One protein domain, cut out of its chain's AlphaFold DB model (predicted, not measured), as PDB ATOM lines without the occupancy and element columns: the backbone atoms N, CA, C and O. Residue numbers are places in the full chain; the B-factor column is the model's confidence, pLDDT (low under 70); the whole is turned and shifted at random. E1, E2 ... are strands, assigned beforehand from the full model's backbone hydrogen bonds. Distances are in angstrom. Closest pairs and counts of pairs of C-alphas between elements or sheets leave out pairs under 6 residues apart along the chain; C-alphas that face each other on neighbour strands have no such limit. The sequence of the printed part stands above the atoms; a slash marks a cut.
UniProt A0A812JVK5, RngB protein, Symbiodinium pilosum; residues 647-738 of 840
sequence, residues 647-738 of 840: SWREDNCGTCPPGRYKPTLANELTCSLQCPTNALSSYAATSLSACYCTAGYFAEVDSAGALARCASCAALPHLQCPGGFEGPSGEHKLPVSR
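AT A GLANCE: This is residues 647 to 738 of the 840 residues of the protein "RngB protein" of Symbiodinium pilosum (UniProt A0A812JVK5). Little regular structure: a rod of loops with three small hairpins, E1-E2 at one end, E3-E4 near the middle and E5-E6 next to it, and the loop of residues 713 to 738 reaching the other end. The 92 printed residues hold six named strands, E1 to E6, in three antiparallel pairs, and no named helix; the class is all strand, with 24 residues in named elements. It is only just compact, close to loose, with a radius of gyration of the C-alphas of 14.6 A and spans of 51 by 24 by 20 A.

IN THESE COORDINATES: Find C-alpha 647 at (-5.432, 33.743, -29.772), where E1, residues 647 to 649, begins; E2 is residues 652 to 655. Next come E3, 679 to 681, E4, 691 to 693, and E5, 697 to 701. E6, 707 to 712, 14.1 A long, ends at (-35.914, 37.821, -28.233).

HOW THE PARTS SIT: Look within hydrogen-bond range for N 647 and O 654, 2.8 A, in hairpin E1-E2; N 680 and O 692, 2.8 A, in E3-E4; N 700 and O 709, 2.9 A, in E5-E6. The closest C-alphas of E4 and E6, Cys 693 and Cys 710, are 5.6 A apart.

THE WHOLE: The printed part has no cut; the E2 to E3 link is long. Mean pLDDT of the printed part is 77.0, with 14 residues under 70, among them 726 to 731.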
ATOM      1  N   SER A 647      -5.970  32.901 -28.698       84.38
ATOM      2  CA  SER A 647      -5.432  33.743 -29.772       84.38
ATOM      3  C   SER A 647      -4.065  34.301 -29.390       84.38
ATOM      4  O   SER A 647      -3.781  34.536 -28.215       84.38
ATOM      5  N   TRP A 648      -3.223  34.556 -30.381       80.75
ATOM      6  CA  TRP A 648      -1.883  35.093 -30.172       80.75
ATOM      7  C   TRP A 648      -1.944  36.575 -29.770       80.75
ATOM      8  O   TRP A 648      -2.568  37.376 -30.465       80.75
ATOM      9  N   ARG A 649      -1.314  36.953 -28.651       72.75
ATOM     10  CA  ARG A 649      -1.173  38.344 -28.183       72.75
ATOM     11  C   ARG A 649       0.230  38.565 -27.623       72.75
ATOM     12  O   ARG A 649       0.589  37.902 -26.659       72.75
ATOM     13  N   GLU A 650       0.975  39.513 -28.196       62.69
ATOM     14  CA  GLU A 650       2.239  40.033 -27.634       62.69
ATOM     15  C   GLU A 650       3.169  38.927 -27.084       62.69
ATOM     16  O   GLU A 650       3.569  38.946 -25.924       62.69
ATOM     17  N   ASP A 651       3.465  37.929 -27.925       63.56
ATOM     18  CA  ASP A 651       4.349  36.786 -27.636       63.56
ATOM     19  C   ASP A 651       3.825  35.732 -26.637       63.56
ATOM     20  O   ASP A 651       4.591  34.892 -26.149       63.56
ATOM     21  N   ASN A 652       2.513  35.711 -26.363       72.25
ATOM     22  CA  ASN A 652       1.850  34.645 -25.605       72.25
ATOM     23  C   ASN A 652       0.430  34.329 -26.128       72.25
ATOM     24  O   ASN A 652      -0.212  35.119 -26.818       72.25
ATOM     25  N   CYS A 653      -0.103  33.161 -25.780       80.94
ATOM     26  CA  CYS A 653      -1.463  32.754 -26.122       80.94
ATOM     27  C   CYS A 653      -2.468  33.267 -25.083       80.94
ATOM     28  O   CYS A 653      -2.531  32.769 -23.962       80.94
ATOM     29  N   GLY A 654      -3.279  34.257 -25.459       80.56
ATOM     30  CA  GLY A 654      -4.360  34.794 -24.631       80.56
ATOM     31  C   GLY A 654      -5.692  34.092 -24.894       80.56
ATOM     32  O   GLY A 654      -5.972  33.690 -26.019       80.56
ATOM     33  N   THR A 655      -6.552  33.965 -23.883       84.12
ATOM     34  CA  THR A 655      -7.879  33.348 -24.049       84.12
ATOM     35  C   THR A 655      -8.778  34.169 -24.981       84.12
ATOM     36  O   THR A 655      -8.713  35.407 -25.021       84.12
ATOM     37  N   CYS A 656      -9.644  33.478 -25.729       83.19
ATOM     38  CA  CYS A 656     -10.716  34.124 -26.476       83.19
ATOM     39  C   CYS A 656     -11.642  34.878 -25.508       83.19
ATOM     40  O   CYS A 656     -12.080  34.284 -24.513       83.19
ATOM     41  N   PRO A 657     -11.938  36.166 -25.773       82.31
ATOM     42  CA  PRO A 657     -12.872  36.931 -24.959       82.31
ATOM     43  C   PRO A 657     -14.317  36.428 -25.156       82.31
ATOM     44  O   PRO A 657     -14.626  35.875 -26.217       82.31
ATOM     45  N   PRO A 658     -15.216  36.654 -24.177       83.44
ATOM     46  CA  PRO A 658     -16.625  36.288 -24.288       83.44
ATOM     47  C   PRO A 658     -17.278  36.824 -25.567       83.44
ATOM     48  O   PRO A 658     -17.083  37.981 -25.941       83.44
ATOM     49  N   GLY A 659     -18.064  35.977 -26.231       81.19
ATOM     50  CA  GLY A 659     -18.730  36.279 -27.502       81.19
ATOM     51  C   GLY A 659     -17.918  35.887 -28.739       81.19
ATOM     52  O   GLY A 659     -18.402  36.063 -29.855       81.19
ATOM     53  N   ARG A 660     -16.707  35.340 -28.570       85.81
ATOM     54  CA  ARG A 660     -15.876  34.799 -29.656       85.81
ATOM     55  C   ARG A 660     -15.368  33.402 -29.312       85.81
ATOM     56  O   ARG A 660     -15.242  33.056 -28.137       85.81
ATOM     57  N   TYR A 661     -15.073  32.605 -30.333       86.31
ATOM     58  CA  TYR A 661     -14.530  31.255 -30.182       86.31
ATOM     59  C   TYR A 661     -13.495  30.945 -31.267       86.31
ATOM     60  O   TYR A 661     -13.419  31.630 -32.287       86.31
ATOM     61  N   LYS A 662     -12.670  29.920 -31.033       87.56
ATOM     62  CA  LYS A 662     -11.645  29.477 -31.987       87.56
ATOM     63  C   LYS A 662     -11.469  27.951 -31.957       87.56
ATOM     64  O   LYS A 662     -10.970  27.441 -30.954       87.56
ATOM     65  N   PRO A 663     -11.813  27.231 -33.037       81.56
ATOM     66  CA  PRO A 663     -11.720  25.770 -33.095       81.56
ATOM     67  C   PRO A 663     -10.338  25.242 -33.498       81.56
ATOM     68  O   PRO A 663     -10.072  24.052 -33.351       81.56
ATOM     69  N   THR A 664      -9.458  26.101 -34.009       78.12
ATOM     70  CA  THR A 664      -8.212  25.733 -34.698       78.12
ATOM     71  C   THR A 664      -6.956  25.970 -33.846       78.12
ATOM     72  O   THR A 664      -6.881  26.887 -33.023       78.12
ATOM     73  N   LEU A 665      -5.935  25.130 -34.057       80.69
ATOM     74  CA  LEU A 665      -4.582  25.285 -33.511       80.69
ATOM     75  C   LEU A 665      -3.769  26.187 -34.455       80.69
ATOM     76  O   LEU A 665      -3.301  25.727 -35.490       80.69
ATOM     77  N   ALA A 666      -3.654  27.472 -34.127       76.00
ATOM     78  CA  ALA A 666      -3.046  28.491 -34.993       76.00
ATOM     79  C   ALA A 666      -2.704  29.769 -34.206       76.00
ATOM     80  O   ALA A 666      -3.351  30.063 -33.203       76.00
ATOM     81  N   ASN A 667      -1.760  30.584 -34.680       76.19
ATOM     82  CA  ASN A 667      -1.441  31.894 -34.085       76.19
ATOM     83  C   ASN A 667      -2.293  33.024 -34.675       76.19
ATOM     84  O   ASN A 667      -1.784  34.050 -35.114       76.19
ATOM     85  N   GLU A 668      -3.612  32.829 -34.698       75.75
ATOM     86  CA  GLU A 668      -4.541  33.889 -35.091       75.75
ATOM     87  C   GLU A 668      -4.430  35.057 -34.101       75.75
ATOM     88  O   GLU A 668      -4.549  34.859 -32.890       75.75
ATOM     89  N   LEU A 669      -4.220  36.273 -34.616       69.75
ATOM     90  CA  LEU A 669      -4.094  37.502 -33.814       69.75
ATOM     91  C   LEU A 669      -5.358  37.814 -32.997       69.75
ATOM     92  O   LEU A 669      -5.297  38.480 -31.967       69.75
ATOM     93  N   THR A 670      -6.521  37.332 -33.439       73.69
ATOM     94  CA  THR A 670      -7.795  37.453 -32.722       73.69
ATOM     95  C   THR A 670      -8.630  36.195 -32.933       73.69
ATOM     96  O   THR A 670      -8.462  35.503 -33.932       73.69
ATOM     97  N   CYS A 671      -9.546  35.890 -32.011       81.50
ATOM     98  CA  CYS A 671     -10.527  34.831 -32.243       81.50
ATOM     99  C   CYS A 671     -11.495  35.304 -33.333       81.50
ATOM    100  O   CYS A 671     -12.288  36.229 -33.119       81.50
ATOM    101  N   SER A 672     -11.329  34.729 -34.521       71.81
ATOM    102  CA  SER A 672     -11.943  35.168 -35.775       71.81
ATOM    103  C   SER A 672     -13.446  34.883 -35.842       71.81
ATOM    104  O   SER A 672     -14.177  35.619 -36.500       71.81
ATOM    105  N   LEU A 673     -13.927  33.871 -35.112       83.50
ATOM    106  CA  LEU A 673     -15.331  33.466 -35.115       83.50
ATOM    107  C   LEU A 673     -16.097  34.094 -33.948       83.50
ATOM    108  O   LEU A 673     -15.660  34.056 -32.793       83.50
ATOM    109  N   GLN A 674     -17.255  34.675 -34.259       86.69
ATOM    110  CA  GLN A 674     -18.120  35.363 -33.306       86.69
ATOM    111  C   GLN A 674     -19.384  34.543 -33.042       86.69
ATOM    112  O   GLN A 674     -19.935  33.918 -33.947       86.69
ATOM    113  N   CYS A 675     -19.849  34.552 -31.794       85.00
ATOM    114  CA  CYS A 675     -21.152  34.002 -31.448       85.00
ATOM    115  C   CYS A 675     -22.281  34.806 -32.132       85.00
ATOM    116  O   CYS A 675     -22.093  35.988 -32.437       85.00
ATOM    117  N   PRO A 676     -23.467  34.204 -32.338       83.25
ATOM    118  CA  PRO A 676     -24.631  34.897 -32.886       83.25
ATOM    119  C   PRO A 676     -24.985  36.165 -32.097       83.25
ATOM    120  O   PRO A 676     -24.644  36.311 -30.920       83.25
ATOM    121  N   THR A 677     -25.698  37.096 -32.728       83.56
ATOM    122  CA  THR A 677     -26.153  38.320 -32.057       83.56
ATOM    123  C   THR A 677     -26.974  37.986 -30.807       83.56
ATOM    124  O   THR A 677     -27.815  37.089 -30.820       83.56
ATOM    125  N   ASN A 678     -26.715  38.707 -29.711       84.94
ATOM    126  CA  ASN A 678     -27.277  38.448 -28.375       84.94
ATOM    127  C   ASN A 678     -26.834  37.120 -27.720       84.94
ATOM    128  O   ASN A 678     -27.493  36.642 -26.797       84.94
ATOM    129  N   ALA A 679     -25.702  36.551 -28.148       84.06
ATOM    130  CA  ALA A 679     -25.020  35.451 -27.468       84.06
ATOM    131  C   ALA A 679     -23.643  35.869 -26.926       84.06
ATOM    132  O   ALA A 679     -22.928  36.670 -27.529       84.06
ATOM    133  N   LEU A 680     -23.254  35.286 -25.794       83.44
ATOM    134  CA  LEU A 680     -21.908  35.338 -25.222       83.44
ATOM    135  C   LEU A 680     -21.304  33.934 -25.214       83.44
ATOM    136  O   LEU A 680     -21.999  32.951 -25.425       83.44
ATOM    137  N   SER A 681     -20.008  33.822 -24.959       84.81
ATOM    138  CA  SER A 681     -19.328  32.539 -24.746       84.81
ATOM    139  C   SER A 681     -18.551  32.572 -23.438       84.81
ATOM    140  O   SER A 681     -18.298  33.644 -22.880       84.81
ATOM    141  N   SER A 682     -18.181  31.402 -22.920       74.69
ATOM    142  CA  SER A 682     -17.185  31.322 -21.852       74.69
ATOM    143  C   SER A 682     -15.809  31.758 -22.366       74.69
ATOM    144  O   SER A 682     -15.531  31.714 -23.568       74.69
ATOM    145  N   TYR A 683     -14.914  32.135 -21.452       75.94
ATOM    146  CA  TYR A 683     -13.506  32.321 -21.801       75.94
ATOM    147  C   TYR A 683     -12.949  31.037 -22.431       75.94
ATOM    148  O   TYR A 683     -13.297  29.934 -22.013       75.94
ATOM    149  N   ALA A 684     -12.094  31.199 -23.440       75.56
ATOM    150  CA  ALA A 684     -11.485  30.097 -24.186       75.56
ATOM    151  C   ALA A 684     -12.460  29.162 -24.927       75.56
ATOM    152  O   ALA A 684     -12.182  27.978 -25.113       75.56
ATOM    153  N   ALA A 685     -13.591  29.692 -25.397       79.75
ATOM    154  CA  ALA A 685     -14.528  28.930 -26.212       79.75
ATOM    155  C   ALA A 685     -13.878  28.376 -27.493       79.75
ATOM    156  O   ALA A 685     -13.218  29.093 -28.250       79.75
ATOM    157  N   THR A 686     -14.099  27.087 -27.748       83.44
ATOM    158  CA  THR A 686     -13.505  26.358 -28.877       83.44
ATOM    159  C   THR A 686     -14.483  26.144 -30.033       83.44
ATOM    160  O   THR A 686     -14.056  25.825 -31.135       83.44
ATOM    161  N   SER A 687     -15.785  26.351 -29.832       82.25
ATOM    162  CA  SER A 687     -16.822  26.071 -30.833       82.25
ATOM    163  C   SER A 687     -18.074  26.927 -30.628       82.25
ATOM    164  O   SER A 687     -18.279  27.516 -29.566       82.25
ATOM    165  N   LEU A 688     -18.952  26.935 -31.639       77.88
ATOM    166  CA  LEU A 688     -20.265  27.589 -31.593       77.88
ATOM    167  C   LEU A 688     -21.170  27.022 -30.486       77.88
ATOM    168  O   LEU A 688     -21.955  27.755 -29.895       77.88
ATOM    169  N   SER A 689     -21.020  25.737 -30.149       73.56
ATOM    170  CA  SER A 689     -21.758  25.094 -29.053       73.56
ATOM    171  C   SER A 689     -21.388  25.631 -27.663       73.56
ATOM    172  O   SER A 689     -22.120  25.400 -26.710       73.56
ATOM    173  N   ALA A 690     -20.279  26.368 -27.531       74.94
ATOM    174  CA  ALA A 690     -19.902  27.048 -26.290       74.94
ATOM    175  C   ALA A 690     -20.511  28.465 -26.163       74.94
ATOM    176  O   ALA A 690     -20.282  29.147 -25.160       74.94
ATOM    177  N   CYS A 691     -21.277  28.923 -27.161       83.25
ATOM    178  CA  CYS A 691     -22.008  30.190 -27.128       83.25
ATOM    179  C   CYS A 691     -23.389  30.015 -26.472       83.25
ATOM    180  O   CYS A 691     -24.097  29.079 -26.803       83.25
ATOM    181  N   TYR A 692     -23.824  30.928 -25.607       84.00
ATOM    182  CA  TYR A 692     -25.145  30.947 -24.972       84.00
ATOM    183  C   TYR A 692     -25.822  32.307 -25.114       84.00
ATOM    184  O   TYR A 692     -25.166  33.346 -25.090       84.00
ATOM    185  N   CYS A 693     -27.150  32.311 -25.200       85.50
ATOM    186  CA  CYS A 693     -27.922  33.549 -25.274       85.50
ATOM    187  C   CYS A 693     -27.860  34.342 -23.965       85.50
ATOM    188  O   CYS A 693     -27.877  33.767 -22.872       85.50
ATOM    189  N   THR A 694     -27.801  35.669 -24.078       86.06
ATOM    190  CA  THR A 694     -27.856  36.584 -22.935       86.06
ATOM    191  C   THR A 694     -29.261  36.636 -22.328       86.06
ATOM    192  O   THR A 694     -30.249  36.247 -22.954       86.06
ATOM    193  N   ALA A 695     -29.366  37.113 -21.084       82.88
ATOM    194  CA  ALA A 695     -30.653  37.281 -20.412       82.88
ATOM    195  C   ALA A 695     -31.621  38.133 -21.259       82.88
ATOM    196  O   ALA A 695     -31.243  39.173 -21.797       82.88
ATOM    197  N   GLY A 696     -32.874  37.685 -21.377       81.81
ATOM    198  CA  GLY A 696     -33.882  38.274 -22.270       81.81
ATOM    199  C   GLY A 696     -33.991  37.610 -23.649       81.81
ATOM    200  O   GLY A 696     -34.936  37.913 -24.384       81.81
ATOM    201  N   TYR A 697     -33.094  36.673 -23.972       85.44
ATOM    202  CA  TYR A 697     -33.097  35.895 -25.211       85.44
ATOM    203  C   TYR A 697     -33.038  34.388 -24.921       85.44
ATOM    204  O   TYR A 697     -32.499  33.967 -23.897       85.44
ATOM    205  N   PHE A 698     -33.583  33.572 -25.823       85.00
ATOM    206  CA  PHE A 698     -33.510  32.106 -25.761       85.00
ATOM    207  C   PHE A 698     -32.925  31.532 -27.050       85.00
ATOM    208  O   PHE A 698     -32.992  32.162 -28.107       85.00
ATOM    209  N   ALA A 699     -32.320  30.351 -26.953       81.50
ATOM    210  CA  ALA A 699     -31.685  29.701 -28.088       81.50
ATOM    211  C   ALA A 699     -32.716  29.040 -29.007       81.50
ATOM    212  O   ALA A 699     -33.510  28.211 -28.564       81.50
ATOM    213  N   GLU A 700     -32.647  29.359 -30.296       80.06
ATOM    214  CA  GLU A 700     -33.191  28.515 -31.353       80.06
ATOM    215  C   GLU A 700     -32.051  27.654 -31.895       80.06
ATOM    216  O   GLU A 700     -31.036  28.180 -32.364       80.06
ATOM    217  N   VAL A 701     -32.208  26.337 -31.792       76.00
ATOM    218  CA  VAL A 701     -31.236  25.357 -32.288       76.00
ATOM    219  C   VAL A 701     -31.630  24.862 -33.678       76.00
ATOM    220  O   VAL A 701     -32.814  24.812 -34.013       76.00
ATOM    221  N   ASP A 702     -30.640  24.518 -34.497       73.44
ATOM    222  CA  ASP A 702     -30.865  23.876 -35.791       73.44
ATOM    223  C   ASP A 702     -31.206  22.378 -35.643       73.44
ATOM    224  O   ASP A 702     -31.259  21.820 -34.545       73.44
ATOM    225  N   SER A 703     -31.434  21.694 -36.768       68.31
ATOM    226  CA  SER A 703     -31.712  20.251 -36.797       68.31
ATOM    227  C   SER A 703     -30.563  19.377 -36.275       68.31
ATOM    228  O   SER A 703     -30.778  18.192 -36.032       68.31
ATOM    229  N   ALA A 704     -29.357  19.932 -36.121       59.44
ATOM    230  CA  ALA A 704     -28.188  19.265 -35.556       59.44
ATOM    231  C   ALA A 704     -27.978  19.596 -34.061       59.44
ATOM    232  O   ALA A 704     -27.027  19.099 -33.459       59.44
ATOM    233  N   GLY A 705     -28.862  20.399 -33.453       64.81
ATOM    234  CA  GLY A 705     -28.798  20.795 -32.045       64.81
ATOM    235  C   GLY A 705     -27.802  21.921 -31.746       64.81
ATOM    236  O   GLY A 705     -27.547  22.200 -30.576       64.81
ATOM    237  N   ALA A 706     -27.236  22.574 -32.767       67.75
ATOM    238  CA  ALA A 706     -26.316  23.697 -32.600       67.75
ATOM    239  C   ALA A 706     -27.069  25.036 -32.526       67.75
ATOM    240  O   ALA A 706     -28.131  25.198 -33.127       67.75
ATOM    241  N   LEU A 707     -26.512  26.014 -31.799       74.44
ATOM    242  CA  LEU A 707     -27.097  27.352 -31.663       74.44
ATOM    243  C   LEU A 707     -27.198  28.050 -33.027       74.44
ATOM    244  O   LEU A 707     -26.191  28.520 -33.555       74.44
ATOM    245  N   ALA A 708     -28.412  28.183 -33.562       79.19
ATOM    246  CA  ALA A 708     -28.648  28.881 -34.822       79.19
ATOM    247  C   ALA A 708     -28.774  30.397 -34.603       79.19
ATOM    248  O   ALA A 708     -28.147  31.190 -35.305       79.19
ATOM    249  N   ARG A 709     -29.577  30.820 -33.615       86.50
ATOM    250  CA  ARG A 709     -29.755  32.237 -33.240       86.50
ATOM    251  C   ARG A 709     -30.359  32.401 -31.846       86.50
ATOM    252  O   ARG A 709     -30.982  31.485 -31.318       86.50
ATOM    253  N   CYS A 710     -30.225  33.600 -31.284       86.50
ATOM    254  CA  CYS A 710     -30.860  33.985 -30.026       86.50
ATOM    255  C   CYS A 710     -32.114  34.824 -30.287       86.50
ATOM    256  O   CYS A 710     -32.029  35.995 -30.664       86.50
ATOM    257  N   ALA A 711     -33.285  34.221 -30.093       84.81
ATOM    258  CA  ALA A 711     -34.573  34.871 -30.291       84.81
ATOM    259  C   ALA A 711     -34.967  35.707 -29.064       84.81
ATOM    260  O   ALA A 711     -34.750  35.309 -27.918       84.81
ATOM    261  N   SER A 712     -35.528  36.897 -29.303       84.31
ATOM    262  CA  SER A 712     -35.914  37.821 -28.233       84.31
ATOM    263  C   SER A 712     -37.201  37.385 -27.549       84.31
ATOM    264  O   SER A 712     -38.216  37.136 -28.200       84.31
ATOM    265  N   CYS A 713     -37.199  37.413 -26.220       76.88
ATOM    266  CA  CYS A 713     -38.396  37.157 -25.425       76.88
ATOM    267  C   CYS A 713     -39.272  38.398 -25.237       76.88
ATOM    268  O   CYS A 713     -40.329  38.306 -24.620       76.88
ATOM    269  N   ALA A 714     -38.887  39.547 -25.808       76.75
ATOM    270  CA  ALA A 714     -39.730  40.742 -25.831       76.75
ATOM    271  C   ALA A 714     -41.063  40.497 -26.563       76.75
ATOM    272  O   ALA A 714     -42.078  41.089 -26.208       76.75
ATOM    273  N   ALA A 715     -41.068  39.585 -27.544       72.69
ATOM    274  CA  ALA A 715     -42.255  39.188 -28.296       72.69
ATOM    275  C   ALA A 715     -43.108  38.111 -27.595       72.69
ATOM    276  O   ALA A 715     -44.187  37.783 -28.085       72.69
ATOM    277  N   LEU A 716     -42.648  37.556 -26.465       79.25
ATOM    278  CA  LEU A 716     -43.321  36.487 -25.727       79.25
ATOM    279  C   LEU A 716     -43.931  37.044 -24.431       79.25
ATOM    280  O   LEU A 716     -43.280  37.035 -23.378       79.25
ATOM    281  N   PRO A 717     -45.179  37.548 -24.463       69.25
ATOM    282  CA  PRO A 717     -45.834  38.004 -23.252       69.25
ATOM    283  C   PRO A 717     -45.949  36.826 -22.276       69.25
ATOM    284  O   PRO A 717     -46.404  35.743 -22.635       69.25
ATOM    285  N   HIS A 718     -45.534  37.059 -21.027       79.38
ATOM    286  CA  HIS A 718     -45.651  36.127 -19.895       79.38
ATOM    287  C   HIS A 718     -44.613  34.998 -19.780       79.38
ATOM    288  O   HIS A 718     -44.684  34.211 -18.834       79.38
ATOM    289  N   LEU A 719     -43.607  34.975 -20.655       79.81
ATOM    290  CA  LEU A 719     -42.393  34.170 -20.490       79.81
ATOM    291  C   LEU A 719     -41.217  35.058 -20.032       79.81
ATOM    292  O   LEU A 719     -41.230  36.289 -20.160       79.81
ATOM    293  N   GLN A 720     -40.215  34.432 -19.430       82.31
ATOM    294  CA  GLN A 720     -38.959  35.011 -18.977       82.31
ATOM    295  C   GLN A 720     -37.825  34.125 -19.473       82.31
ATOM    296  O   GLN A 720     -37.893  32.905 -19.403       82.31
ATOM    297  N   CYS A 721     -36.781  34.746 -20.004       85.12
ATOM    298  CA  CYS A 721     -35.668  34.026 -20.602       85.12
ATOM    299  C   CYS A 721     -34.417  34.309 -19.785       85.12
ATOM    300  O   CYS A 721     -33.894  35.425 -19.858       85.12
ATOM    301  N   PRO A 722     -33.971  33.344 -18.965       74.00
ATOM    302  CA  PRO A 722     -32.850  33.561 -18.062       74.00
ATOM    303  C   PRO A 722     -31.519  33.724 -18.810       74.00
ATOM    304  O   PRO A 722     -30.618  34.373 -18.287       74.00
ATOM    305  N   GLY A 723     -31.406  33.196 -20.036       72.06
ATOM    306  CA  GLY A 723     -30.139  33.111 -20.764       72.06
ATOM    307  C   GLY A 723     -29.173  32.109 -20.114       72.06
ATOM    308  O   GLY A 723     -29.272  31.800 -18.924       72.06
ATOM    309  N   GLY A 724     -28.236  31.565 -20.890       74.38
ATOM    310  CA  GLY A 724     -27.242  30.595 -20.399       74.38
ATOM    311  C   GLY A 724     -27.517  29.124 -20.735       74.38
ATOM    312  O   GLY A 724     -28.330  28.811 -21.605       74.38
ATOM    313  N   PHE A 725     -26.800  28.233 -20.043       73.69
ATOM    314  CA  PHE A 725     -26.796  26.778 -20.245       73.69
ATOM    315  C   PHE A 725     -27.246  25.997 -18.996       73.69
ATOM    316  O   PHE A 725     -27.100  26.492 -17.874       73.69
ATOM    317  N   GLU A 726     -27.728  24.768 -19.183       61.22
ATOM    318  CA  GLU A 726     -27.922  23.746 -18.149       61.22
ATOM    319  C   GLU A 726     -26.973  22.557 -18.370       61.22
ATOM    320  O   GLU A 726     -26.875  22.000 -19.459       61.22
ATOM    321  N   GLY A 727     -26.252  22.168 -17.314       54.38
ATOM    322  CA  GLY A 727     -25.387  20.986 -17.306       54.38
ATOM    323  C   GLY A 727     -24.018  21.128 -18.007       54.38
ATOM    324  O   GLY A 727     -23.719  22.137 -18.645       54.38
ATOM    325  N   PRO A 728     -23.144  20.109 -17.869       44.69
ATOM    326  CA  PRO A 728     -21.798  20.079 -18.456       44.69
ATOM    327  C   PRO A 728     -21.774  19.835 -19.978       44.69
ATOM    328  O   PRO A 728     -20.706  19.920 -20.581       44.69
ATOM    329  N   SER A 729     -22.923  19.530 -20.596       48.59
ATOM    330  CA  SER A 729     -23.102  19.339 -22.044       48.59
ATOM    331  C   SER A 729     -23.395  20.633 -22.817       48.59
ATOM    332  O   SER A 729     -23.394  20.599 -24.044       48.59
ATOM    333  N   GLY A 730     -23.602  21.771 -22.139       53.88
ATOM    334  CA  GLY A 730     -23.877  23.048 -22.809       53.88
ATOM    335  C   GLY A 730     -25.270  23.124 -23.445       53.88
ATOM    336  O   GLY A 730     -25.440  23.776 -24.470       53.88
ATOM    337  N   GLU A 731     -26.278  22.467 -22.866       63.66
ATOM    338  CA  GLU A 731     -27.657  22.567 -23.356       63.66
ATOM    339  C   GLU A 731     -28.227  23.954 -23.037       63.66
ATOM    340  O   GLU A 731     -28.107  24.445 -21.915       63.66
ATOM    341  N   HIS A 732     -28.802  24.644 -24.023       70.44
ATOM    342  CA  HIS A 732     -29.294  26.008 -23.829       70.44
ATOM    343  C   HIS A 732     -30.536  26.054 -22.933       70.44
ATOM    344  O   HIS A 732     -31.473  25.278 -23.113       70.44
ATOM    345  N   LYS A 733     -30.596  27.035 -22.024       73.94
ATOM    346  CA  LYS A 733     -31.782  27.263 -21.187       73.94
ATOM    347  C   LYS A 733     -32.983  27.701 -22.024       73.94
ATOM    348  O   LYS A 733     -32.922  28.710 -22.733       73.94
ATOM    349  N   LEU A 734     -34.087  26.972 -21.886       75.06
ATOM    350  CA  LEU A 734     -35.374  27.311 -22.494       75.06
ATOM    351  C   LEU A 734     -36.057  28.489 -21.761       75.06
ATOM    352  O   LEU A 734     -35.742  28.762 -20.598       75.06
ATOM    353  N   PRO A 735     -36.994  29.207 -22.415       81.88
ATOM    354  CA  PRO A 735     -37.854  30.185 -21.747       81.88
ATOM    355  C   PRO A 735     -38.632  29.539 -20.601       81.88
ATOM    356  O   PRO A 735     -39.104  28.417 -20.758       81.88
ATOM    357  N   VAL A 736     -38.824  30.270 -19.503       79.12
ATOM    358  CA  VAL A 736     -39.625  29.865 -18.338       79.12
ATOM    359  C   VAL A 736     -40.844  30.772 -18.164       79.12
ATOM    360  O   VAL A 736     -40.824  31.943 -18.537       79.12
ATOM    361  N   SER A 737     -41.938  30.263 -17.603       75.19
ATOM    362  CA  SER A 737     -43.139  31.057 -17.303       75.19
ATOM    363  C   SER A 737     -42.919  32.048 -16.157       75.19
ATOM    364  O   SER A 737     -42.296  31.728 -15.144       75.19
ATOM    365  N   ARG A 738     -43.462  33.267 -16.302       72.94
ATOM    366  CA  ARG A 738     -43.515  34.250 -15.209       72.94
ATOM    367  C   ARG A 738     -44.520  33.811 -14.148       72.94
ATOM    368  O   ARG A 738     -45.522  33.169 -14.469       72.94
TER     369      ARG A 738